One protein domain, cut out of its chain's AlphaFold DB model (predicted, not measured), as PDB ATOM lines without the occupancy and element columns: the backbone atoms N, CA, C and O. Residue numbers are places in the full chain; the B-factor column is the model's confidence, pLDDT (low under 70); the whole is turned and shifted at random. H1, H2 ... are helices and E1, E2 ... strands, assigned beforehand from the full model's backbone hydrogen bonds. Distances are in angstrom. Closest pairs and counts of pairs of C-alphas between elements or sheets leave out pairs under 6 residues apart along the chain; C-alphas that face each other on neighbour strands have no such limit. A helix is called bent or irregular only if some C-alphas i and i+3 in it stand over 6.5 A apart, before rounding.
ATOM      1  N   GLN A 315     131.530 150.041 140.690       84.19
ATOM      2  CA  GLN A 315     131.456 151.228 139.834       84.19
ATOM      3  C   GLN A 315     132.356 151.146 138.595       84.19
ATOM      4  O   GLN A 315     132.200 151.938 137.669       84.19
ATOM      5  N   ARG A 316     133.309 150.201 138.551       83.44
ATOM      6  CA  ARG A 316     134.361 150.115 137.515       83.44
ATOM      7  C   ARG A 316     135.203 151.391 137.406       83.44
ATOM      8  O   ARG A 316     135.692 151.733 136.331       83.44
ATOM      9  N   ILE A 317     135.372 152.073 138.533       87.62
ATOM     10  CA  ILE A 317     136.215 153.256 138.690       87.62
ATOM     11  C   ILE A 317     137.465 152.842 139.465       87.62
ATOM     12  O   ILE A 317     137.385 152.068 140.417       87.62
ATOM     13  N   GLU A 318     138.630 153.322 139.039       88.38
ATOM     14  CA  GLU A 318     139.894 153.026 139.713       88.38
ATOM     15  C   GLU A 318     139.930 153.652 141.116       88.38
ATOM     16  O   GLU A 318     139.467 154.777 141.306       88.38
ATOM     17  N   ALA A 319     140.514 152.944 142.088       90.38
ATOM     18  CA  ALA A 319     140.759 153.482 143.425       90.38
ATOM     19  C   ALA A 319     141.627 154.755 143.375       90.38
ATOM     20  O   ALA A 319     142.575 154.846 142.594       90.38
ATOM     21  N   GLY A 320     141.324 155.719 144.239       89.56
ATOM     22  CA  GLY A 320     141.925 157.050 144.266       89.56
ATOM     23  C   GLY A 320     141.077 158.119 143.570       89.56
ATOM     24  O   GLY A 320     141.513 159.264 143.467       89.56
ATOM     25  N   ASN A 321     139.905 157.760 143.044       89.56
ATOM     26  CA  ASN A 321     138.990 158.694 142.380       89.56
ATOM     27  C   ASN A 321     137.735 158.988 143.207       89.56
ATOM     28  O   ASN A 321     136.916 159.784 142.766       89.56
ATOM     29  N   GLY A 322     137.568 158.378 144.385       91.31
ATOM     30  CA  GLY A 322     136.534 158.788 145.329       91.31
ATOM     31  C   GLY A 322     136.762 160.215 145.813       91.31
ATOM     32  O   GLY A 322     137.892 160.707 145.832       91.31
ATOM     33  N   LEU A 323     135.687 160.878 146.243       90.88
ATOM     34  CA  LEU A 323     135.749 162.242 146.773       90.88
ATOM     35  C   LEU A 323     136.788 162.379 147.901       90.88
ATOM     36  O   LEU A 323     137.520 163.363 147.949       90.88
ATOM     37  N   ALA A 324     136.884 161.386 148.790       91.62
ATOM     38  CA  ALA A 324     137.814 161.404 149.911       91.62
ATOM     39  C   ALA A 324     139.285 161.317 149.463       91.62
ATOM     40  O   ALA A 324     140.151 161.952 150.059       91.62
ATOM     41  N   ASP A 325     139.590 160.577 148.399       92.50
ATOM     42  CA  ASP A 325     140.949 160.498 147.859       92.50
ATOM     43  C   ASP A 325     141.281 161.737 147.027       92.50
ATOM     44  O   ASP A 325     142.392 162.261 147.121       92.50
ATOM     45  N   TRP A 326     140.325 162.225 146.236       88.75
ATOM     46  CA  TRP A 326     140.525 163.378 145.369       88.75
ATOM     47  C   TRP A 326     140.749 164.669 146.161       88.75
ATOM     48  O   TRP A 326     141.725 165.379 145.927       88.75
ATOM     49  N   GLU A 327     139.884 164.968 147.131       87.25
ATOM     50  CA  GLU A 327     139.940 166.237 147.865       87.25
ATOM     51  C   GLU A 327     141.116 166.321 148.837       87.25
ATOM     52  O   GLU A 327     141.509 167.427 149.213       87.25
ATOM     53  N   MET A 328     141.700 165.175 149.222       85.25
ATOM     54  CA  MET A 328     142.707 165.064 150.287       85.25
ATOM     55  C   MET A 328     143.826 166.104 150.189       85.25
ATOM     56  O   MET A 328     144.201 166.714 151.188       85.25
ATOM     57  N   HIS A 329     144.339 166.312 148.977       84.19
ATOM     58  CA  HIS A 329     145.481 167.193 148.717       84.19
ATOM     59  C   HIS A 329     145.165 168.257 147.671       84.19
ATOM     60  O   HIS A 329     146.064 168.945 147.182       84.19
ATOM     61  N   HIS A 330     143.890 168.394 147.308       81.12
ATOM     62  CA  HIS A 330     143.460 169.384 146.339       81.12
ATOM     63  C   HIS A 330     143.343 170.764 146.997       81.12
ATOM     64  O   HIS A 330     142.980 170.922 148.166       81.12
ATOM     65  N   THR A 331     143.677 171.795 146.227       75.06
ATOM     66  CA  THR A 331     143.521 173.191 146.633       75.06
ATOM     67  C   THR A 331     142.561 173.859 145.669       75.06
ATOM     68  O   THR A 331     142.760 173.780 144.460       75.06
ATOM     69  N   ILE A 332     141.534 174.523 146.193       67.81
ATOM     70  CA  ILE A 332     140.557 175.227 145.363       67.81
ATOM     71  C   ILE A 332     140.720 176.733 145.419       67.81
ATOM     72  O   ILE A 332     141.029 177.328 146.456       67.81
ATOM     73  N   GLU A 333     140.436 177.361 144.285       62.38
ATOM     74  CA  GLU A 333     140.329 178.806 144.174       62.38
ATOM     75  C   GLU A 333     138.924 179.264 144.591       62.38
ATOM     76  O   GLU A 333     137.972 179.196 143.815       62.38
ATOM     77  N   MET A 334     138.781 179.812 145.800       51.47
ATOM     78  CA  MET A 334     137.476 180.276 146.303       51.47
ATOM     79  C   MET A 334     136.906 181.488 145.539       51.47
ATOM     80  O   MET A 334     135.712 181.771 145.619       51.47
ATOM     81  N   LEU A 335     137.748 182.240 144.818       49.53
ATOM     82  CA  LEU A 335     137.371 183.494 144.146       49.53
ATOM     83  C   LEU A 335     137.722 183.536 142.648       49.53
ATOM     84  O   LEU A 335     137.569 184.592 142.030       49.53
ATOM     85  N   GLY A 336     138.179 182.419 142.063       43.00
ATOM     86  CA  GLY A 336     138.635 182.355 140.663       43.00
ATOM     87  C   GLY A 336     139.814 183.288 140.354       43.00
ATOM     88  O   GLY A 336     139.924 183.813 139.245       43.00
ATOM     89  N   LEU A 337     140.630 183.583 141.371       42.28
ATOM     90  CA  LEU A 337     141.862 184.356 141.266       42.28
ATOM     91  C   LEU A 337     143.011 183.454 141.739       42.28
ATOM     92  O   LEU A 337     142.946 183.012 142.890       42.28
ATOM     93  N   PRO A 338     144.073 183.253 140.932       47.44
ATOM     94  CA  PRO A 338     145.210 182.394 141.267       47.44
ATOM     95  C   PRO A 338     146.150 183.124 142.236       47.44
ATOM     96  O   PRO A 338     147.272 183.518 141.910       47.44
ATOM     97  N   LEU A 339     145.633 183.422 143.423       53.91
ATOM     98  CA  LEU A 339     146.360 184.034 144.520       53.91
ATOM     99  C   LEU A 339     146.460 182.980 145.623       53.91
ATOM    100  O   LEU A 339     145.449 182.714 146.271       53.91
ATOM    101  N   PRO A 340     147.660 182.451 145.928       52.69
ATOM    102  CA  PRO A 340     147.836 181.438 146.972       52.69
ATOM    103  C   PRO A 340     147.278 181.854 148.342       52.69
ATOM    104  O   PRO A 340     146.930 181.017 149.168       52.69
ATOM    105  N   ALA A 341     147.152 183.158 148.609       50.28
ATOM    106  CA  ALA A 341     146.530 183.685 149.825       50.28
ATOM    107  C   ALA A 341     144.987 183.570 149.863       50.28
ATOM    108  O   ALA A 341     144.395 183.855 150.898       50.28
ATOM    109  N   LEU A 342     144.329 183.201 148.760       53.25
ATOM    110  CA  LEU A 342     142.866 183.078 148.610       53.25
ATOM    111  C   LEU A 342     142.403 181.646 148.312       53.25
ATOM    112  O   LEU A 342     141.207 181.369 148.262       53.25
ATOM    113  N   GLU A 343     143.356 180.754 148.094       65.00
ATOM    114  CA  GLU A 343     143.144 179.327 147.922       65.00
ATOM    115  C   GLU A 343     142.865 178.642 149.276       65.00
ATOM    116  O   GLU A 343     143.410 179.049 150.312       65.00
ATOM    117  N   LEU A 344     142.049 177.585 149.262       70.69
ATOM    118  CA  LEU A 344     141.698 176.768 150.428       70.69
ATOM    119  C   LEU A 344     141.959 175.288 150.120       70.69
ATOM    120  O   LEU A 344     141.537 174.803 149.074       70.69
ATOM    121  N   GLN A 345     142.617 174.567 151.031       78.00
ATOM    122  CA  GLN A 345     142.568 173.103 151.015       78.00
ATOM    123  C   GLN A 345     141.253 172.650 151.647       78.00
ATOM    124  O   GLN A 345     140.977 172.999 152.795       78.00
ATOM    125  N   ILE A 346     140.431 171.919 150.892       80.38
ATOM    126  CA  ILE A 346     139.083 171.500 151.325       80.38
ATOM    127  C   ILE A 346     139.144 170.331 152.292       80.38
ATOM    128  O   ILE A 346     138.312 170.241 153.192       80.38
ATOM    129  N   ALA A 347     140.122 169.444 152.125       85.25
ATOM    130  CA  ALA A 347     140.230 168.248 152.937       85.25
ATOM    131  C   ALA A 347     140.260 168.532 154.444       85.25
ATOM    132  O   ALA A 347     139.420 167.960 155.138       85.25
ATOM    133  N   PRO A 348     141.110 169.437 154.978       90.62
ATOM    134  CA  PRO A 348     141.108 169.717 156.409       90.62
ATOM    135  C   PRO A 348     139.730 170.073 156.992       90.62
ATOM    136  O   PRO A 348     139.308 169.393 157.930       90.62
ATOM    137  N   PRO A 349     138.972 171.054 156.461       89.12
ATOM    138  CA  PRO A 349     137.621 171.314 156.953       89.12
ATOM    139  C   PRO A 349     136.643 170.163 156.693       89.12
ATOM    140  O   PRO A 349     135.929 169.777 157.617       89.12
ATOM    141  N   LEU A 350     136.622 169.567 155.496       89.56
ATOM    142  CA  LEU A 350     135.670 168.502 155.164       89.56
ATOM    143  C   LEU A 350     135.844 167.259 156.050       89.56
ATOM    144  O   LEU A 350     134.866 166.756 156.603       89.56
ATOM    145  N   PHE A 351     137.079 166.789 156.236       91.56
ATOM    146  CA  PHE A 351     137.372 165.641 157.096       91.56
ATOM    147  C   PHE A 351     137.198 165.964 158.569       91.56
ATOM    148  O   PHE A 351     136.825 165.081 159.333       91.56
ATOM    149  N   SER A 352     137.396 167.216 158.978       92.56
ATOM    150  CA  SER A 352     137.066 167.623 160.344       92.56
ATOM    151  C   SER A 352     135.571 167.542 160.604       92.56
ATOM    152  O   SER A 352     135.166 167.112 161.681       92.56
ATOM    153  N   TYR A 353     134.746 167.885 159.612       92.31
ATOM    154  CA  TYR A 353     133.306 167.708 159.722       92.31
ATOM    155  C   TYR A 353     132.899 166.241 159.722       92.31
ATOM    156  O   TYR A 353     132.151 165.849 160.605       92.31
ATOM    157  N   ILE A 354     133.412 165.409 158.815       93.06
ATOM    158  CA  ILE A 354     133.062 163.979 158.771       93.06
ATOM    159  C   ILE A 354     133.609 163.243 160.001       93.06
ATOM    160  O   ILE A 354     132.841 162.703 160.789       93.06
ATOM    161  N   PHE A 355     134.928 163.248 160.209       91.12
ATOM    162  CA  PHE A 355     135.557 162.456 161.266       91.12
ATOM    163  C   PHE A 355     135.258 162.996 162.662       91.12
ATOM    164  O   PHE A 355     135.025 162.218 163.582       91.12
ATOM    165  N   GLY A 356     135.218 164.320 162.827       90.69
ATOM    166  CA  GLY A 356     134.845 164.922 164.105       90.69
ATOM    167  C   GLY A 356     133.407 164.587 164.486       90.69
ATOM    168  O   GLY A 356     133.167 164.160 165.610       90.69
ATOM    169  N   SER A 357     132.465 164.724 163.548       92.75
ATOM    170  CA  SER A 357     131.052 164.462 163.830       92.75
ATOM    171  C   SER A 357     130.772 162.973 164.063       92.75
ATOM    172  O   SER A 357     130.152 162.621 165.060       92.75
ATOM    173  N   TRP A 358     131.298 162.078 163.222       94.88
ATOM    174  CA  TRP A 358     130.997 160.647 163.325       94.88
ATOM    175  C   TRP A 358     131.640 159.992 164.548       94.88
ATOM    176  O   TRP A 358     131.018 159.120 165.152       94.88
ATOM    177  N   ALA A 359     132.834 160.434 164.965       92.81
ATOM    178  CA  ALA A 359     133.443 159.967 166.210       92.81
ATOM    179  C   ALA A 359     132.549 160.289 167.421       92.81
ATOM    180  O   ALA A 359     132.314 159.429 168.266       92.81
ATOM    181  N   VAL A 360     131.982 161.499 167.460       91.06
ATOM    182  CA  VAL A 360     131.054 161.938 168.513       91.06
ATOM    183  C   VAL A 360     129.740 161.149 168.453       91.06
ATOM    184  O   VAL A 360     129.316 160.616 169.477       91.06
ATOM    185  N   LEU A 361     129.140 161.003 167.266       93.06
ATOM    186  CA  LEU A 361     127.883 160.271 167.079       93.06
ATOM    187  C   LEU A 361     128.004 158.798 167.473       93.06
ATOM    188  O   LEU A 361     127.125 158.267 168.144       93.06
ATOM    189  N   SER A 362     129.099 158.143 167.081       92.69
ATOM    190  CA  SER A 362     129.326 156.730 167.394       92.69
ATOM    191  C   SER A 362     129.378 156.457 168.901       92.69
ATOM    192  O   SER A 362     128.915 155.413 169.340       92.69
ATOM    193  N   GLY A 363     129.845 157.424 169.700       90.88
ATOM    194  CA  GLY A 363     129.892 157.327 171.160       90.88
ATOM    195  C   GLY A 363     128.569 157.635 171.873       90.88
ATOM    196  O   GLY A 363     128.514 157.551 173.100       90.88
ATOM    197  N   ARG A 364     127.494 158.002 171.153       89.06
ATOM    198  CA  ARG A 364     126.158 158.196 171.756       89.06
ATOM    199  C   ARG A 364     125.471 156.882 172.125       89.06
ATOM    200  O   ARG A 364     124.529 156.890 172.916       89.06
ATOM    201  N   GLY A 365     125.942 155.771 171.571       88.69
ATOM    202  CA  GLY A 365     125.368 154.444 171.735       88.69
ATOM    203  C   GLY A 365     125.117 153.777 170.387       88.69
ATOM    204  O   GLY A 365     125.476 154.297 169.333       88.69
ATOM    205  N   THR A 366     124.481 152.614 170.422       90.81
ATOM    206  CA  THR A 366     124.162 151.826 169.228       90.81
ATOM    207  C   THR A 366     122.669 151.895 168.913       90.81
ATOM    208  O   THR A 366     121.866 151.972 169.847       90.81
ATOM    209  N   PRO A 367     122.271 151.797 167.631       93.62
ATOM    210  CA  PRO A 367     120.874 151.606 167.263       93.62
ATOM    211  C   PRO A 367     120.258 150.396 167.981       93.62
ATOM    212  O   PRO A 367     120.933 149.387 168.201       93.62
ATOM    213  N   ALA A 368     118.972 150.479 168.308       93.31
ATOM    214  CA  ALA A 368     118.213 149.442 168.985       93.31
ATOM    215  C   ALA A 368     118.136 148.136 168.172       93.31
ATOM    216  O   ALA A 368     118.181 148.114 166.937       93.31
ATOM    217  N   ASP A 369     117.954 147.017 168.875       91.62
ATOM    218  CA  ASP A 369     117.862 145.685 168.267       91.62
ATOM    219  C   ASP A 369     116.634 145.516 167.351       91.62
ATOM    220  O   ASP A 369     116.635 144.676 166.447       91.62
ATOM    221  N   ASP A 370     115.581 146.299 167.547       93.44
ATOM    222  CA  ASP A 370     114.375 146.315 166.719       93.44
ATOM    223  C   ASP A 370     114.332 147.477 165.715       93.44
ATOM    224  O   ASP A 370     113.436 147.494 164.874       93.44
ATOM    225  N   ALA A 371     115.345 148.353 165.701       94.62
ATOM    226  CA  ALA A 371     115.425 149.511 164.811       94.62
ATOM    227  C   ALA A 371     115.372 149.132 163.323       94.62
ATOM    228  O   ALA A 371     116.314 148.581 162.754       94.62
ATOM    229  N   THR A 372     114.300 149.475 162.640       95.75
ATOM    230  CA  THR A 372     114.121 149.275 161.201       95.75
ATOM    231  C   THR A 372     114.888 150.294 160.360       95.75
ATOM    232  O   THR A 372     115.209 150.011 159.204       95.75
ATOM    233  N   THR A 373     115.251 151.448 160.933       96.62
ATOM    234  CA  THR A 373     116.015 152.498 160.245       96.62
ATOM    235  C   THR A 373     117.293 152.915 160.987       96.62
ATOM    236  O   THR A 373     117.434 154.076 161.363       96.62
ATOM    237  N   PRO A 374     118.270 152.009 161.184       96.88
ATOM    238  CA  PRO A 374     119.493 152.333 161.916       96.88
ATOM    239  C   PRO A 374     120.398 153.297 161.128       96.88
ATOM    240  O   PRO A 374     120.583 153.155 159.916       96.88
ATOM    241  N   ALA A 375     120.996 154.273 161.814       95.69
ATOM    242  CA  ALA A 375     121.863 155.279 161.195       95.69
ATOM    243  C   ALA A 375     123.207 154.716 160.693       95.69
ATOM    244  O   ALA A 375     123.786 155.259 159.752       95.69
ATOM    245  N   PHE A 376     123.675 153.616 161.281       94.19
ATOM    246  CA  PHE A 376     124.930 152.922 160.974       94.19
ATOM    247  C   PHE A 376     124.820 151.426 161.348       94.19
ATOM    248  O   PHE A 376     123.807 151.033 161.938       94.19
ATOM    249  N   PRO A 377     125.793 150.558 160.984       91.38
ATOM    250  CA  PRO A 377     125.734 149.135 161.323       91.38
ATOM    251  C   PRO A 377     125.571 148.925 162.833       91.38
ATOM    252  O   PRO A 377     126.300 149.517 163.622       91.38
ATOM    253  N   ARG A 378     124.625 148.078 163.247       86.56
ATOM    254  CA  ARG A 378     124.277 147.912 164.672       86.56
ATOM    255  C   ARG A 378     125.389 147.298 165.519       86.56
ATOM    256  O   ARG A 378     125.440 147.509 166.721       86.56
ATOM    257  N   ASP A 379     126.242 146.504 164.889       85.19
ATOM    258  CA  ASP A 379     127.409 145.874 165.497       85.19
ATOM    259  C   ASP A 379     128.658 146.769 165.438       85.19
ATOM    260  O   ASP A 379     129.742 146.320 165.807       85.19
ATOM    261  N   ALA A 380     128.543 148.005 164.940       82.19
ATOM    262  CA  ALA A 380     129.646 148.954 164.974       82.19
ATOM    263  C   ALA A 380     129.855 149.472 166.402       82.19
ATOM    264  O   ALA A 380     128.905 149.892 167.064       82.19
ATOM    265  N   GLY A 381     131.108 149.453 166.858       81.94
ATOM    266  CA  GLY A 381     131.519 150.143 168.078       81.94
ATOM    267  C   GLY A 381     131.821 151.625 167.839       81.94
ATOM    268  O   GLY A 381     131.760 152.118 166.708       81.94
ATOM    269  N   ASP A 382     132.189 152.312 168.918       92.00
ATOM    270  CA  ASP A 382     132.652 153.700 168.903       92.00
ATOM    271  C   ASP A 382     133.849 153.859 167.957       92.00
ATOM    272  O   ASP A 382     134.828 153.118 168.038       92.00
ATOM    273  N   LEU A 383     133.806 154.852 167.075       94.44
ATOM    274  CA  LEU A 383     134.873 155.142 166.128       94.44
ATOM    275  C   LEU A 383     136.044 155.844 166.829       94.44
ATOM    276  O   LEU A 383     135.913 156.960 167.338       94.44
ATOM    277  N   ASP A 384     137.235 155.240 166.790       94.31
ATOM    278  CA  ASP A 384     138.448 155.863 167.313       94.31
ATOM    279  C   ASP A 384     138.974 156.886 166.302       94.31
ATOM    280  O   ASP A 384     139.486 156.537 165.233       94.31
ATOM    281  N   LEU A 385     138.895 158.175 166.640       94.69
ATOM    282  CA  LEU A 385     139.410 159.248 165.784       94.69
ATOM    283  C   LEU A 385     140.912 159.078 165.470       94.69
ATOM    284  O   LEU A 385     141.376 159.480 164.400       94.69
ATOM    285  N   ARG A 386     141.686 158.442 166.360       94.31
ATOM    286  CA  ARG A 386     143.126 158.183 166.162       94.31
ATOM    287  C   ARG A 386     143.393 157.109 165.107       94.31
ATOM    288  O   ARG A 386     144.523 156.991 164.644       94.31
ATOM    289  N   ALA A 387     142.379 156.335 164.718       95.62
ATOM    290  CA  ALA A 387     142.495 155.372 163.627       95.62
ATOM    291  C   ALA A 387     142.551 156.050 162.248       95.62
ATOM    292  O   ALA A 387     143.032 155.444 161.292       95.62
ATOM    293  N   VAL A 388     142.080 157.299 162.143       96.06
ATOM    294  CA  VAL A 388     142.036 158.056 160.881       96.06
ATOM    295  C   VAL A 388     142.865 159.338 160.914       96.06
ATOM    296  O   VAL A 388     143.316 159.787 159.863       96.06
ATOM    297  N   THR A 389     143.150 159.891 162.094       96.25
ATOM    298  CA  THR A 389     143.942 161.122 162.261       96.25
ATOM    299  C   THR A 389     145.304 160.885 162.909       96.25
ATOM    300  O   THR A 389     145.500 159.956 163.693       96.25
ATOM    301  N   THR A 390     146.266 161.763 162.616       96.12
ATOM    302  CA  THR A 390     147.451 161.925 163.474       96.12
ATOM    303  C   THR A 390     147.095 162.742 164.725       96.12
ATOM    304  O   THR A 390     146.005 163.302 164.815       96.12
ATOM    305  N   ALA A 391     148.024 162.885 165.677       93.69
ATOM    306  CA  ALA A 391     147.829 163.778 166.826       93.69
ATOM    307  C   ALA A 391     147.582 165.244 166.408       93.69
ATOM    308  O   ALA A 391     146.642 165.865 166.887       93.69
ATOM    309  N   GLU A 392     148.371 165.763 165.460       94.31
ATOM    310  CA  GLU A 392     148.148 167.090 164.864       94.31
ATOM    311  C   GLU A 392     146.783 167.159 164.160       94.31
ATOM    312  O   GLU A 392     146.061 168.148 164.261       94.31
ATOM    313  N   GLY A 393     146.408 166.090 163.454       94.06
ATOM    314  CA  GLY A 393     145.106 165.980 162.808       94.06
ATOM    315  C   GLY A 393     143.946 166.075 163.788       94.06
ATOM    316  O   GLY A 393     143.016 166.832 163.539       94.06
ATOM    317  N   ALA A 394     144.011 165.359 164.911       93.38
ATOM    318  CA  ALA A 394     142.980 165.395 165.944       93.38
ATOM    319  C   ALA A 394     142.796 166.807 166.532       93.38
ATOM    320  O   ALA A 394     141.661 167.249 166.719       93.38
ATOM    321  N   GLU A 395     143.887 167.552 166.744       92.44
ATOM    322  CA  GLU A 395     143.823 168.959 167.163       92.44
ATOM    323  C   GLU A 395     143.138 169.838 166.106       92.44
ATOM    324  O   GLU A 395     142.307 170.685 166.441       92.44
ATOM    325  N   THR A 396     143.442 169.630 164.823       93.38
ATOM    326  CA  THR A 396     142.776 170.330 163.715       93.38
ATOM    327  C   THR A 396     141.287 170.006 163.648       93.38
ATOM    328  O   THR A 396     140.480 170.924 163.484       93.38
ATOM    329  N   VAL A 397     140.910 168.733 163.823       92.81
ATOM    330  CA  VAL A 397     139.504 168.306 163.861       92.81
ATOM    331  C   VAL A 397     138.755 169.055 164.959       92.81
ATOM    332  O   VAL A 397     137.731 169.675 164.675       92.81
ATOM    333  N   ALA A 398     139.289 169.074 166.184       88.44
ATOM    334  CA  ALA A 398     138.670 169.780 167.304       88.44
ATOM    335  C   ALA A 398     138.514 171.289 167.032       88.44
ATOM    336  O   ALA A 398     137.464 171.872 167.309       88.44
ATOM    337  N   GLN A 399     139.525 171.926 166.430       89.88
ATOM    338  CA  GLN A 399     139.479 173.354 166.108       89.88
ATOM    339  C   GLN A 399     138.460 173.694 165.017       89.88
ATOM    340  O   GLN A 399     137.736 174.681 165.153       89.88
ATOM    341  N   LEU A 400     138.415 172.923 163.927       89.44
ATOM    342  CA  LEU A 400     137.547 173.204 162.780       89.44
ATOM    343  C   LEU A 400     136.089 172.813 163.040       89.44
ATOM    344  O   LEU A 400     135.192 173.523 162.588       89.44
ATOM    345  N   ALA A 401     135.839 171.754 163.815       87.69
ATOM    346  CA  ALA A 401     134.491 171.330 164.200       87.69
ATOM    347  C   ALA A 401     133.717 172.405 164.988       87.69
ATOM    348  O   ALA A 401     132.485 172.422 164.979       87.69
ATOM    349  N   ALA A 402     134.426 173.327 165.642       85.38
ATOM    350  CA  ALA A 402     133.846 174.433 166.400       85.38
ATOM    351  C   ALA A 402     133.509 175.680 165.552       85.38
ATOM    352  O   ALA A 402     133.025 176.666 166.104       85.38
ATOM    353  N   LEU A 403     133.786 175.679 164.242       85.19
ATOM    354  CA  LEU A 403     133.643 176.851 163.368       85.19
ATOM    355  C   LEU A 403     132.483 176.713 162.381       85.19
ATOM    356  O   LEU A 403     132.210 175.620 161.878       85.19
ATOM    357  N   CYS A 404     131.863 177.842 162.029       85.19
ATOM    358  CA  CYS A 404     130.887 177.898 160.941       85.19
ATOM    359  C   CYS A 404     131.556 178.328 159.629       85.19
ATOM    360  O   CYS A 404     132.412 179.217 159.606       85.19
ATOM    361  N   THR A 405     131.149 177.733 158.507       78.31
ATOM    362  CA  THR A 405     131.818 177.940 157.209       78.31
ATOM    363  C   THR A 405     131.708 179.377 156.707       78.31
ATOM    364  O   THR A 405     132.656 179.901 156.119       78.31
ATOM    365  N   VAL A 406     130.577 180.038 156.966       72.19
ATOM    366  CA  VAL A 406     130.303 181.397 156.479       72.19
ATOM    367  C   VAL A 406     130.950 182.461 157.367       72.19
ATOM    368  O   VAL A 406     131.622 183.364 156.865       72.19
ATOM    369  N   THR A 407     130.775 182.376 158.687       77.88
ATOM    370  CA  THR A 407     131.240 183.421 159.618       77.88
ATOM    371  C   THR A 407     132.733 183.333 159.912       77.88
ATOM    372  O   THR A 407     133.379 184.366 160.088       77.88
ATOM    373  N   ASP A 408     133.306 182.127 159.906       82.88
ATOM    374  CA  ASP A 408     134.689 181.880 160.324       82.88
ATOM    375  C   ASP A 408     135.631 181.552 159.160       82.88
ATOM    376  O   ASP A 408     136.750 181.088 159.383       82.88
ATOM    377  N   ALA A 409     135.232 181.840 157.917       82.31
ATOM    378  CA  ALA A 409     135.967 181.469 156.702       82.31
ATOM    379  C   ALA A 409     137.476 181.789 156.754       82.31
ATOM    380  O   ALA A 409     138.308 180.975 156.359       82.31
ATOM    381  N   ARG A 410     137.865 182.954 157.299       83.88
ATOM    382  CA  ARG A 410     139.287 183.334 157.445       83.88
ATOM    383  C   ARG A 410     140.039 182.466 158.451       83.88
ATOM    384  O   ARG A 410     141.218 182.185 158.254       83.88
ATOM    385  N   LYS A 411     139.378 182.074 159.541       87.44
ATOM    386  CA  LYS A 411     139.965 181.219 160.574       87.44
ATOM    387  C   LYS A 411     140.082 179.784 160.068       87.44
ATOM    388  O   LYS A 411     141.149 179.199 160.213       87.44
ATOM    389  N   VAL A 412     139.053 179.280 159.382       86.31
ATOM    390  CA  VAL A 412     139.101 177.995 158.667       86.31
ATOM    391  C   VAL A 412     140.286 177.969 157.697       86.31
ATOM    392  O   VAL A 412     141.114 177.064 157.764       86.31
ATOM    393  N   GLN A 413     140.438 179.007 156.869       84.62
ATOM    394  CA  GLN A 413     141.565 179.116 155.939       84.62
ATOM    395  C   GLN A 413     142.922 179.134 156.661       84.62
ATOM    396  O   GLN A 413     143.860 178.476 156.220       84.62
ATOM    397  N   SER A 414     143.029 179.861 157.776       88.19
ATOM    398  CA  SER A 414     144.254 179.923 158.581       88.19
ATOM    399  C   SER A 414     144.647 178.568 159.165       88.19
ATOM    400  O   SER A 414     145.834 178.256 159.190       88.19
ATOM    401  N   ILE A 415     143.681 177.789 159.657       90.31
ATOM    402  CA  ILE A 415     143.928 176.469 160.254       90.31
ATOM    403  C   ILE A 415     144.274 175.444 159.167       90.31
ATOM    404  O   ILE A 415     145.142 174.606 159.375       90.31
ATOM    405  N   ALA A 416     143.650 175.534 157.989       89.81
ATOM    406  CA  ALA A 416     143.909 174.620 156.877       89.81
ATOM    407  C   ALA A 416     145.230 174.909 156.133       89.81
ATOM    408  O   ALA A 416     145.820 174.004 155.547       89.81
ATOM    409  N   ALA A 417     145.714 176.156 156.137       88.69
ATOM    410  CA  ALA A 417     146.865 176.587 155.336       88.69
ATOM    411  C   ALA A 417     148.168 175.766 155.510       88.69
ATOM    412  O   ALA A 417     148.843 175.557 154.496       88.69
ATOM    413  N   PRO A 418     148.556 175.298 156.719       90.56
ATOM    414  CA  PRO A 418     149.776 174.510 156.907       90.56
ATOM    415  C   PRO A 418     149.803 173.195 156.112       90.56
ATOM    416  O   PRO A 418     150.870 172.788 155.654       90.56
ATOM    417  N   TYR A 419     148.643 172.575 155.863       90.38
ATOM    418  CA  TYR A 419     148.535 171.283 155.168       90.38
ATOM    419  C   TYR A 419     148.945 171.314 153.686       90.38
ATOM    420  O   TYR A 419     149.119 170.267 153.065       90.38
ATOM    421  N   ARG A 420     149.239 172.499 153.133       86.88
ATOM    422  CA  ARG A 420     149.900 172.634 151.823       86.88
ATOM    423  C   ARG A 420     151.277 171.989 151.750       86.88
ATOM    424  O   ARG A 420     151.706 171.619 150.660       86.88
ATOM    425  N   ASP A 421     151.984 171.898 152.872       90.69
ATOM    426  CA  ASP A 421     153.240 171.156 152.971       90.69
ATOM    427  C   ASP A 421     152.957 169.779 153.583       90.69
ATOM    428  O   ASP A 421     153.158 169.547 154.779       90.69
ATOM    429  N   ALA A 422     152.481 168.863 152.739       89.69
ATOM    430  CA  ALA A 422     152.025 167.536 153.138       89.69
ATOM    431  C   ALA A 422     153.143 166.616 153.661       89.69
ATOM    432  O   ALA A 422     152.883 165.564 154.258       89.69
ATOM    433  N   ALA A 423     154.406 167.005 153.456       90.75
ATOM    434  CA  ALA A 423     155.549 166.332 154.055       90.75
ATOM    435  C   ALA A 423     155.693 166.673 155.544       90.75
ATOM    436  O   ALA A 423     156.143 165.821 156.319       90.75
ATOM    437  N   ARG A 424     155.321 167.898 155.939       93.44
ATOM    438  CA  ARG A 424     155.461 168.410 157.309       93.44
ATOM    439  C   ARG A 424     154.192 168.275 158.135       93.44
ATOM    440  O   ARG A 424     154.289 167.831 159.273       93.44
ATOM    441  N   HIS A 425     153.054 168.643 157.560       93.19
ATOM    442  CA  HIS A 425     151.763 168.685 158.237       93.19
ATOM    443  C   HIS A 425     150.891 167.552 157.714       93.19
ATOM    444  O   HIS A 425     150.627 167.474 156.513       93.19
ATOM    445  N   LYS A 426     150.480 166.640 158.597       92.25
ATOM    446  CA  LYS A 426     149.781 165.407 158.202       92.25
ATOM    447  C   LYS A 426     148.522 165.270 159.020       92.25
ATOM    448  O   LYS A 426     148.590 164.919 160.191       92.25
ATOM    449  N   MET A 427     147.373 165.547 158.413       92.50
ATOM    450  CA  MET A 427     146.109 165.450 159.137       92.50
ATOM    451  C   MET A 427     145.758 163.986 159.404       92.50
ATOM    452  O   MET A 427     145.360 163.630 160.511       92.50
ATOM    453  N   LEU A 428     145.933 163.126 158.401       95.19
ATOM    454  CA  LEU A 428     145.492 161.737 158.464       95.19
ATOM    455  C   LEU A 428     146.643 160.752 158.633       95.19
ATOM    456  O   LEU A 428     147.802 161.057 158.337       95.19
ATOM    457  N   VAL A 429     146.307 159.554 159.107       96.31
ATOM    458  CA  VAL A 429     147.255 158.439 159.234       96.31
ATOM    459  C   VAL A 429     147.863 158.065 157.869       96.31
ATOM    460  O   VAL A 429     147.227 158.299 156.836       96.31
ATOM    461  N   PRO A 430     149.084 157.492 157.819       94.88
ATOM    462  CA  PRO A 430     149.803 157.235 156.566       94.88
ATOM    463  C   PRO A 430     149.003 156.472 155.503       94.88
ATOM    464  O   PRO A 430     149.119 156.782 154.318       94.88
ATOM    465  N   GLU A 431     148.176 155.519 155.927       94.50
ATOM    466  CA  GLU A 431     147.310 154.701 155.078       94.50
ATOM    467  C   GLU A 431     146.295 155.538 154.293       94.50
ATOM    468  O   GLU A 431     146.010 155.225 153.139       94.50
ATOM    469  N   LEU A 432     145.773 156.603 154.905       95.19
ATOM    470  CA  LEU A 432     144.810 157.520 154.291       95.19
ATOM    471  C   LEU A 432     145.499 158.689 153.595       95.19
ATOM    472  O   LEU A 432     145.027 159.173 152.568       95.19
ATOM    473  N   TRP A 433     146.623 159.136 154.154       91.69
ATOM    474  CA  TRP A 433     147.386 160.266 153.649       91.69
ATOM    475  C   TRP A 433     148.020 159.969 152.289       91.69
ATOM    476  O   TRP A 433     147.953 160.811 151.401       91.69
ATOM    477  N   ASN A 434     148.590 158.768 152.116       93.69
ATOM    478  CA  ASN A 434     149.173 158.284 150.857       93.69
ATOM    479  C   ASN A 434     150.267 159.203 150.261       93.69
ATOM    480  O   ASN A 434     150.326 159.406 149.051       93.69
ATOM    481  N   LEU A 435     151.143 159.767 151.105       93.19
ATOM    482  CA  LEU A 435     152.234 160.651 150.660       93.19
ATOM    483  C   LEU A 435     153.242 159.908 149.758       93.19
ATOM    484  O   LEU A 435     153.873 158.962 150.236       93.19
ATOM    485  N   PRO A 436     153.461 160.348 148.504       92.44
ATOM    486  CA  PRO A 436     154.456 159.752 147.618       92.44
ATOM    487  C   PRO A 436     155.893 160.051 148.061       92.44
ATOM    488  O   PRO A 436     156.195 161.154 148.518       92.44
ATOM    489  N   ASP A 437     156.815 159.117 147.813       91.25
ATOM    490  CA  ASP A 437     158.244 159.282 148.138       91.25
ATOM    491  C   ASP A 437     158.893 160.501 147.451       91.25
ATOM    492  O   ASP A 437     159.830 161.095 147.983       91.25
ATOM    493  N   ALA A 438     158.408 160.876 146.262       91.25
ATOM    494  CA  ALA A 438     158.950 161.964 145.443       91.25
ATOM    495  C   ALA A 438     158.218 163.315 145.614       91.25
ATOM    496  O   ALA A 438     158.405 164.206 144.789       91.25
ATOM    497  N   TYR A 439     157.402 163.468 146.660       92.38
ATOM    498  CA  TYR A 439     156.558 164.646 146.877       92.38
ATOM    499  C   TYR A 439     157.333 165.970 146.987       92.38
ATOM    500  O   TYR A 439     158.325 166.077 147.717       92.38
ATOM    501  N   SER A 440     156.806 167.011 146.336       89.19
ATOM    502  CA  SER A 440     157.209 168.410 146.533       89.19
ATOM    503  C   SER A 440     156.104 169.246 147.204       89.19
ATOM    504  O   SER A 440     154.935 169.071 146.871       89.19
ATOM    505  N   PRO A 441     156.427 170.211 148.094       87.00
ATOM    506  CA  PRO A 441     155.419 171.053 148.746       87.00
ATOM    507  C   PRO A 441     154.445 171.718 147.762       87.00
ATOM    508  O   PRO A 441     154.873 172.376 146.813       87.00
ATOM    509  N   GLY A 442     153.143 171.570 148.019       79.62
ATOM    510  CA  GLY A 442     152.057 172.072 147.169       79.62
ATOM    511  C   GLY A 442     151.718 171.214 145.943       79.62
ATOM    512  O   GLY A 442     150.802 171.572 145.206       79.62
ATOM    513  N   GLU A 443     152.424 170.106 145.703       86.31
ATOM    514  CA  GLU A 443     152.083 169.157 144.641       86.31
ATOM    515  C   GLU A 443     150.774 168.423 144.964       86.31
ATOM    516  O   GLU A 443     150.573 167.952 146.084       86.31
ATOM    517  N   PHE A 444     149.886 168.316 143.974       87.56
ATOM    518  CA  PHE A 444     148.663 167.527 144.087       87.56
ATOM    519  C   PHE A 444     148.963 166.030 143.964       87.56
ATOM    520  O   PHE A 444     149.715 165.603 143.088       87.56
ATOM    521  N   PHE A 445     148.303 165.225 144.791       90.88
ATOM    522  CA  PHE A 445     148.264 163.772 144.679       90.88
ATOM    523  C   PHE A 445     146.961 163.239 145.282       90.88
ATOM    524  O   PHE A 445     146.251 163.953 145.984       90.88
ATOM    525  N   LYS A 446     146.627 161.980 144.996       91.75
ATOM    526  CA  LYS A 446     145.415 161.330 145.513       91.75
ATOM    527  C   LYS A 446     145.676 160.733 146.895       91.75
ATOM    528  O   LYS A 446     146.752 160.177 147.130       91.75
ATOM    529  N   GLY A 447     144.691 160.827 147.782       93.38
ATOM    530  CA  GLY A 447     144.664 160.139 149.071       93.38
ATOM    531  C   GLY A 447     144.675 158.613 148.929       93.38
ATOM    532  O   GLY A 447     144.888 158.068 147.845       93.38
ATOM    533  N   GLY A 448     144.530 157.922 150.058       94.94
ATOM    534  CA  GLY A 448     144.551 156.459 150.126       94.94
ATOM    535  C   GLY A 448     143.280 155.826 150.681       94.94
ATOM    536  O   GLY A 448     143.320 154.640 151.009       94.94
ATOM    537  N   VAL A 449     142.180 156.573 150.830       95.06
ATOM    538  CA  VAL A 449     140.964 156.099 151.515       95.06
ATOM    539  C   VAL A 449     140.319 154.949 150.741       95.06
ATOM    540  O   VAL A 449     140.046 153.902 151.329       95.06
ATOM    541  N   ASP A 450     140.182 155.075 149.423       94.62
ATOM    542  CA  ASP A 450     139.648 154.038 148.539       94.62
ATOM    543  C   ASP A 450     140.429 152.727 148.687       94.62
ATOM    544  O   ASP A 450     139.857 151.654 148.911       94.62
ATOM    545  N   ARG A 451     141.767 152.803 148.613       93.50
ATOM    546  CA  ARG A 451     142.647 151.634 148.754       93.50
ATOM    547  C   ARG A 451     142.571 151.055 150.163       93.50
ATOM    548  O   ARG A 451     142.490 149.835 150.312       93.50
ATOM    549  N   ALA A 452     142.619 151.906 151.184       94.19
ATOM    550  CA  ALA A 452     142.539 151.484 152.573       94.19
ATOM    551  C   ALA A 452     141.246 150.702 152.807       94.19
ATOM    552  O   ALA A 452     141.307 149.555 153.250       94.19
ATOM    553  N   CYS A 453     140.105 151.252 152.392       94.19
ATOM    554  CA  CYS A 453     138.820 150.593 152.532       94.19
ATOM    555  C   CYS A 453     138.725 149.312 151.704       94.19
ATOM    556  O   CYS A 453     138.287 148.295 152.243       94.19
ATOM    557  N   ALA A 454     139.175 149.292 150.447       91.56
ATOM    558  CA  ALA A 454     139.121 148.098 149.595       91.56
ATOM    559  C   ALA A 454     139.863 146.878 150.180       91.56
ATOM    560  O   ALA A 454     139.507 145.740 149.888       91.56
ATOM    561  N   THR A 455     140.873 147.095 151.028       89.38
ATOM    562  CA  THR A 455     141.641 146.013 151.679       89.38
ATOM    563  C   THR A 455     141.074 145.556 153.027       89.38
ATOM    564  O   THR A 455     141.702 144.745 153.712       89.38
ATOM    565  N   ARG A 456     139.928 146.095 153.452       90.25
ATOM    566  CA  ARG A 456     139.279 145.771 154.727       90.25
ATOM    567  C   ARG A 456     138.010 144.972 154.489       90.25
ATOM    568  O   ARG A 456     137.269 145.238 153.545       90.25
ATOM    569  N   ASP A 457     137.780 144.012 155.374       85.88
ATOM    570  CA  ASP A 457     136.557 143.223 155.398       85.88
ATOM    571  C   ASP A 457     135.365 144.150 155.718       85.88
ATOM    572  O   ASP A 457     135.367 144.788 156.773       85.88
ATOM    573  N   PRO A 458     134.381 144.294 154.812       83.31
ATOM    574  CA  PRO A 458     133.251 145.197 155.016       83.31
ATOM    575  C   PRO A 458     132.263 144.707 156.091       83.31
ATOM    576  O   PRO A 458     131.406 145.483 156.512       83.31
ATOM    577  N   GLU A 459     132.361 143.454 156.544       84.25
ATOM    578  CA  GLU A 459     131.429 142.864 157.513       84.25
ATOM    579  C   GLU A 459     132.022 142.724 158.916       84.25
ATOM    580  O   GLU A 459     131.291 142.479 159.872       84.25
ATOM    581  N   ARG A 460     133.337 142.890 159.068       86.75
ATOM    582  CA  ARG A 460     134.032 142.637 160.329       86.75
ATOM    583  C   ARG A 460     134.429 143.933 161.026       86.75
ATOM    584  O   ARG A 460     135.229 144.695 160.487       86.75
ATOM    585  N   SER A 461     133.945 144.113 162.255       87.75
ATOM    586  CA  SER A 461     134.423 145.176 163.146       87.75
ATOM    587  C   SER A 461     135.882 144.973 163.566       87.75
ATOM    588  O   SER A 461     136.346 143.839 163.751       87.75
ATOM    589  N   ASP A 462     136.599 146.089 163.704       91.00
ATOM    590  CA  ASP A 462     137.953 146.176 164.249       91.00
ATOM    591  C   ASP A 462     138.025 147.104 165.472       91.00
ATOM    592  O   ASP A 462     139.030 147.787 165.674       91.00
ATOM    593  N   ASP A 463     136.969 147.080 166.292       88.50
ATOM    594  CA  ASP A 463     136.842 147.804 167.561       88.50
ATOM    595  C   ASP A 463     137.089 149.320 167.408       88.50
ATOM    596  O   ASP A 463     137.905 149.911 168.121       88.50
ATOM    597  N   GLY A 464     136.407 149.948 166.443       88.50
ATOM    598  CA  GLY A 464     136.504 151.390 166.183       88.50
ATOM    599  C   GLY A 464     137.683 151.802 165.306       88.50
ATOM    600  O   GLY A 464     137.930 152.994 165.106       88.50
ATOM    601  N   GLY A 465     138.435 150.827 164.796       94.62
ATOM    602  CA  GLY A 465     139.573 151.038 163.919       94.62
ATOM    603  C   GLY A 465     139.194 151.515 162.514       94.62
ATOM    604  O   GLY A 465     138.063 151.887 162.193       94.62
ATOM    605  N   LEU A 466     140.194 151.537 161.631       94.25
ATOM    606  CA  LEU A 466     140.024 152.015 160.258       94.25
ATOM    607  C   LEU A 466     139.042 151.140 159.452       94.25
ATOM    608  O   LEU A 466     138.413 151.625 158.510       94.25
ATOM    609  N   GLY A 467     138.904 149.858 159.802       94.38
ATOM    610  CA  GLY A 467     137.887 148.971 159.247       94.38
ATOM    611  C   GLY A 467     136.479 149.493 159.519       94.38
ATOM    612  O   GLY A 467     135.721 149.685 158.568       94.38
ATOM    613  N   ASP A 468     136.158 149.806 160.773       95.06
ATOM    614  CA  ASP A 468     134.863 150.360 161.176       95.06
ATOM    615  C   ASP A 468     134.582 151.727 160.542       95.06
ATOM    616  O   ASP A 468     133.480 151.941 160.032       95.06
ATOM    617  N   TRP A 469     135.585 152.603 160.419       95.81
ATOM    618  CA  TRP A 469     135.453 153.838 159.632       95.81
ATOM    619  C   TRP A 469     135.041 153.557 158.182       95.81
ATOM    620  O   TRP A 469     134.098 154.154 157.660       95.81
ATOM    621  N   CYS A 470     135.698 152.603 157.522       95.12
ATOM    622  CA  CYS A 470     135.348 152.208 156.160       95.12
ATOM    623  C   CYS A 470     133.959 151.558 156.056       95.12
ATOM    624  O   CYS A 470     133.301 151.685 155.020       95.12
ATOM    625  N   ARG A 471     133.492 150.860 157.098       94.44
ATOM    626  CA  ARG A 471     132.123 150.322 157.173       94.44
ATOM    627  C   ARG A 471     131.099 151.449 157.267       94.44
ATOM    628  O   ARG A 471     130.149 151.465 156.486       94.44
ATOM    629  N   TRP A 472     131.338 152.432 158.134       95.12
ATOM    630  CA  TRP A 472     130.503 153.627 158.268       95.12
ATOM    631  C   TRP A 472     130.429 154.447 156.978       95.12
ATOM    632  O   TRP A 472     129.338 154.853 156.577       95.12
ATOM    633  N   ILE A 473     131.563 154.648 156.294       95.12
ATOM    634  CA  ILE A 473     131.599 155.381 155.021       95.12
ATOM    635  C   ILE A 473     130.710 154.679 153.992       95.12
ATOM    636  O   ILE A 473     129.829 155.314 153.422       95.12
ATOM    637  N   ARG A 474     130.882 153.364 153.794       94.38
ATOM    638  CA  ARG A 474     130.061 152.578 152.853       94.38
ATOM    639  C   ARG A 474     128.584 152.563 153.220       94.38
ATOM    640  O   ARG A 474     127.734 152.507 152.330       94.38
ATOM    641  N   TRP A 475     128.272 152.542 154.513       95.31
ATOM    642  CA  TRP A 475     126.896 152.569 154.991       95.31
ATOM    643  C   TRP A 475     126.209 153.882 154.613       95.31
ATOM    644  O   TRP A 475     125.080 153.867 154.131       95.31
ATOM    645  N   ASN A 476     126.912 155.004 154.753       95.81
ATOM    646  CA  ASN A 476     126.378 156.342 154.504       95.81
ATOM    647  C   ASN A 476     126.487 156.811 153.040       95.81
ATOM    648  O   ASN A 476     126.168 157.961 152.739       95.81
ATOM    649  N   LEU A 477     126.857 155.934 152.098       95.62
ATOM    650  CA  LEU A 477     126.713 156.224 150.669       95.62
ATOM    651  C   LEU A 477     125.246 156.053 150.223       95.62
ATOM    652  O   LEU A 477     124.663 154.992 150.475       95.62
TER     653      LEU A 477
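This is residues 315 to 477 of the 620 residues of an uncharacterized protein of Acidimicrobiia bacterium (UniProt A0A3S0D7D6). The longest helix, H2, lies nearest the middle of a body rich in loops; H3 crosses it, and H4, folded back beside H3 in a helical hairpin, meets H2 at residues 348 to 349 alone, close to where H2 begins. On another side of the body the short helices H1 and H5 pack on H6, and H7 lies near H2; the small strand hairpin E1 and E2, packed on H4 through E2, and the long loop of residues 363 to 390 reach toward opposite ends of the longest axis. You have 163 printed residues, in the order H1 E1 E2 H2 H3 H4 H5 H6 H7, with one antiparallel sheet E1 - E2. The class is mostly helix, though under half of the residues, 70, are in named elements. The whole is compact, with a radius of gyration of the C-alphas of 16.5 A, and spans 54 by 36 by 29 A.

Start at H1, residues 323 to 327; it touches H6, residues 449 to 454, where the closest C-alphas, of Asp 325 and Val 449, are 5.7 A apart. Next find the hairpin of E1, residues 331 to 333, and E2, residues 343 to 345, antiparallel at 148 degrees; N 332 and O 344 are 2.9 A apart, and N 344 and O 332 3.0 A, both within hydrogen-bond range. Look then at H2, residues 347 to 362, and H3, residues 391 to 401: they touch about perpendicular, at 86 degrees, closest at the C-alphas of Ser 352 and Val 397, 4.3 A. H3 and H4, residues 409 to 420, form a helical hairpin, opposite ways at a shallow tilt of 20 degrees; H4 touches H3 with residues 412 to 415 alone, closest at the C-alphas of Leu 400 and Val 412, 6.5 A. H4 is irregular, with C-alphas 415 and 418 7.0 A apart. The closest C-alphas of E2 and H4, of Leu 344 and Gln 413, are 6.0 A apart. H5, residues 430 to 433, touches H6, closest at the C-alphas of Leu 432 and Val 449, 5.0 A. H6 and H7, residues 466 to 475, only just touch, with 3 pairs of C-alphas within 8 A, closest at Cys 453 and Cys 470, 5.3 A. H2 and H7 are near each other, while H3 and H7 are apart. Every O i to N i+4 pair is within hydrogen-bond range in H1, H2, H3, H6 and H7; H4 has 5 of 8, and H5 is too short for such a pair.

Find C-alpha 323 at (135.749, 162.242, 146.773), where H1 begins. H2 runs 21.5 A from C-alpha 347 at (140.230, 168.248, 152.937), H3 15.6 A, H4 17.2 A and H7 14.2 A, to C-alpha 475 at (126.896, 152.569, 154.991).

The two C-alphas farthest apart, of Leu 339 and Asp 370, are 54.2 A apart. The printed part has no cut; the links H2 to H3, H5 to H6 and H6 to H7 are long. The mean pLDDT of the printed part is 87.5, and residues 332 to 343 are under 70.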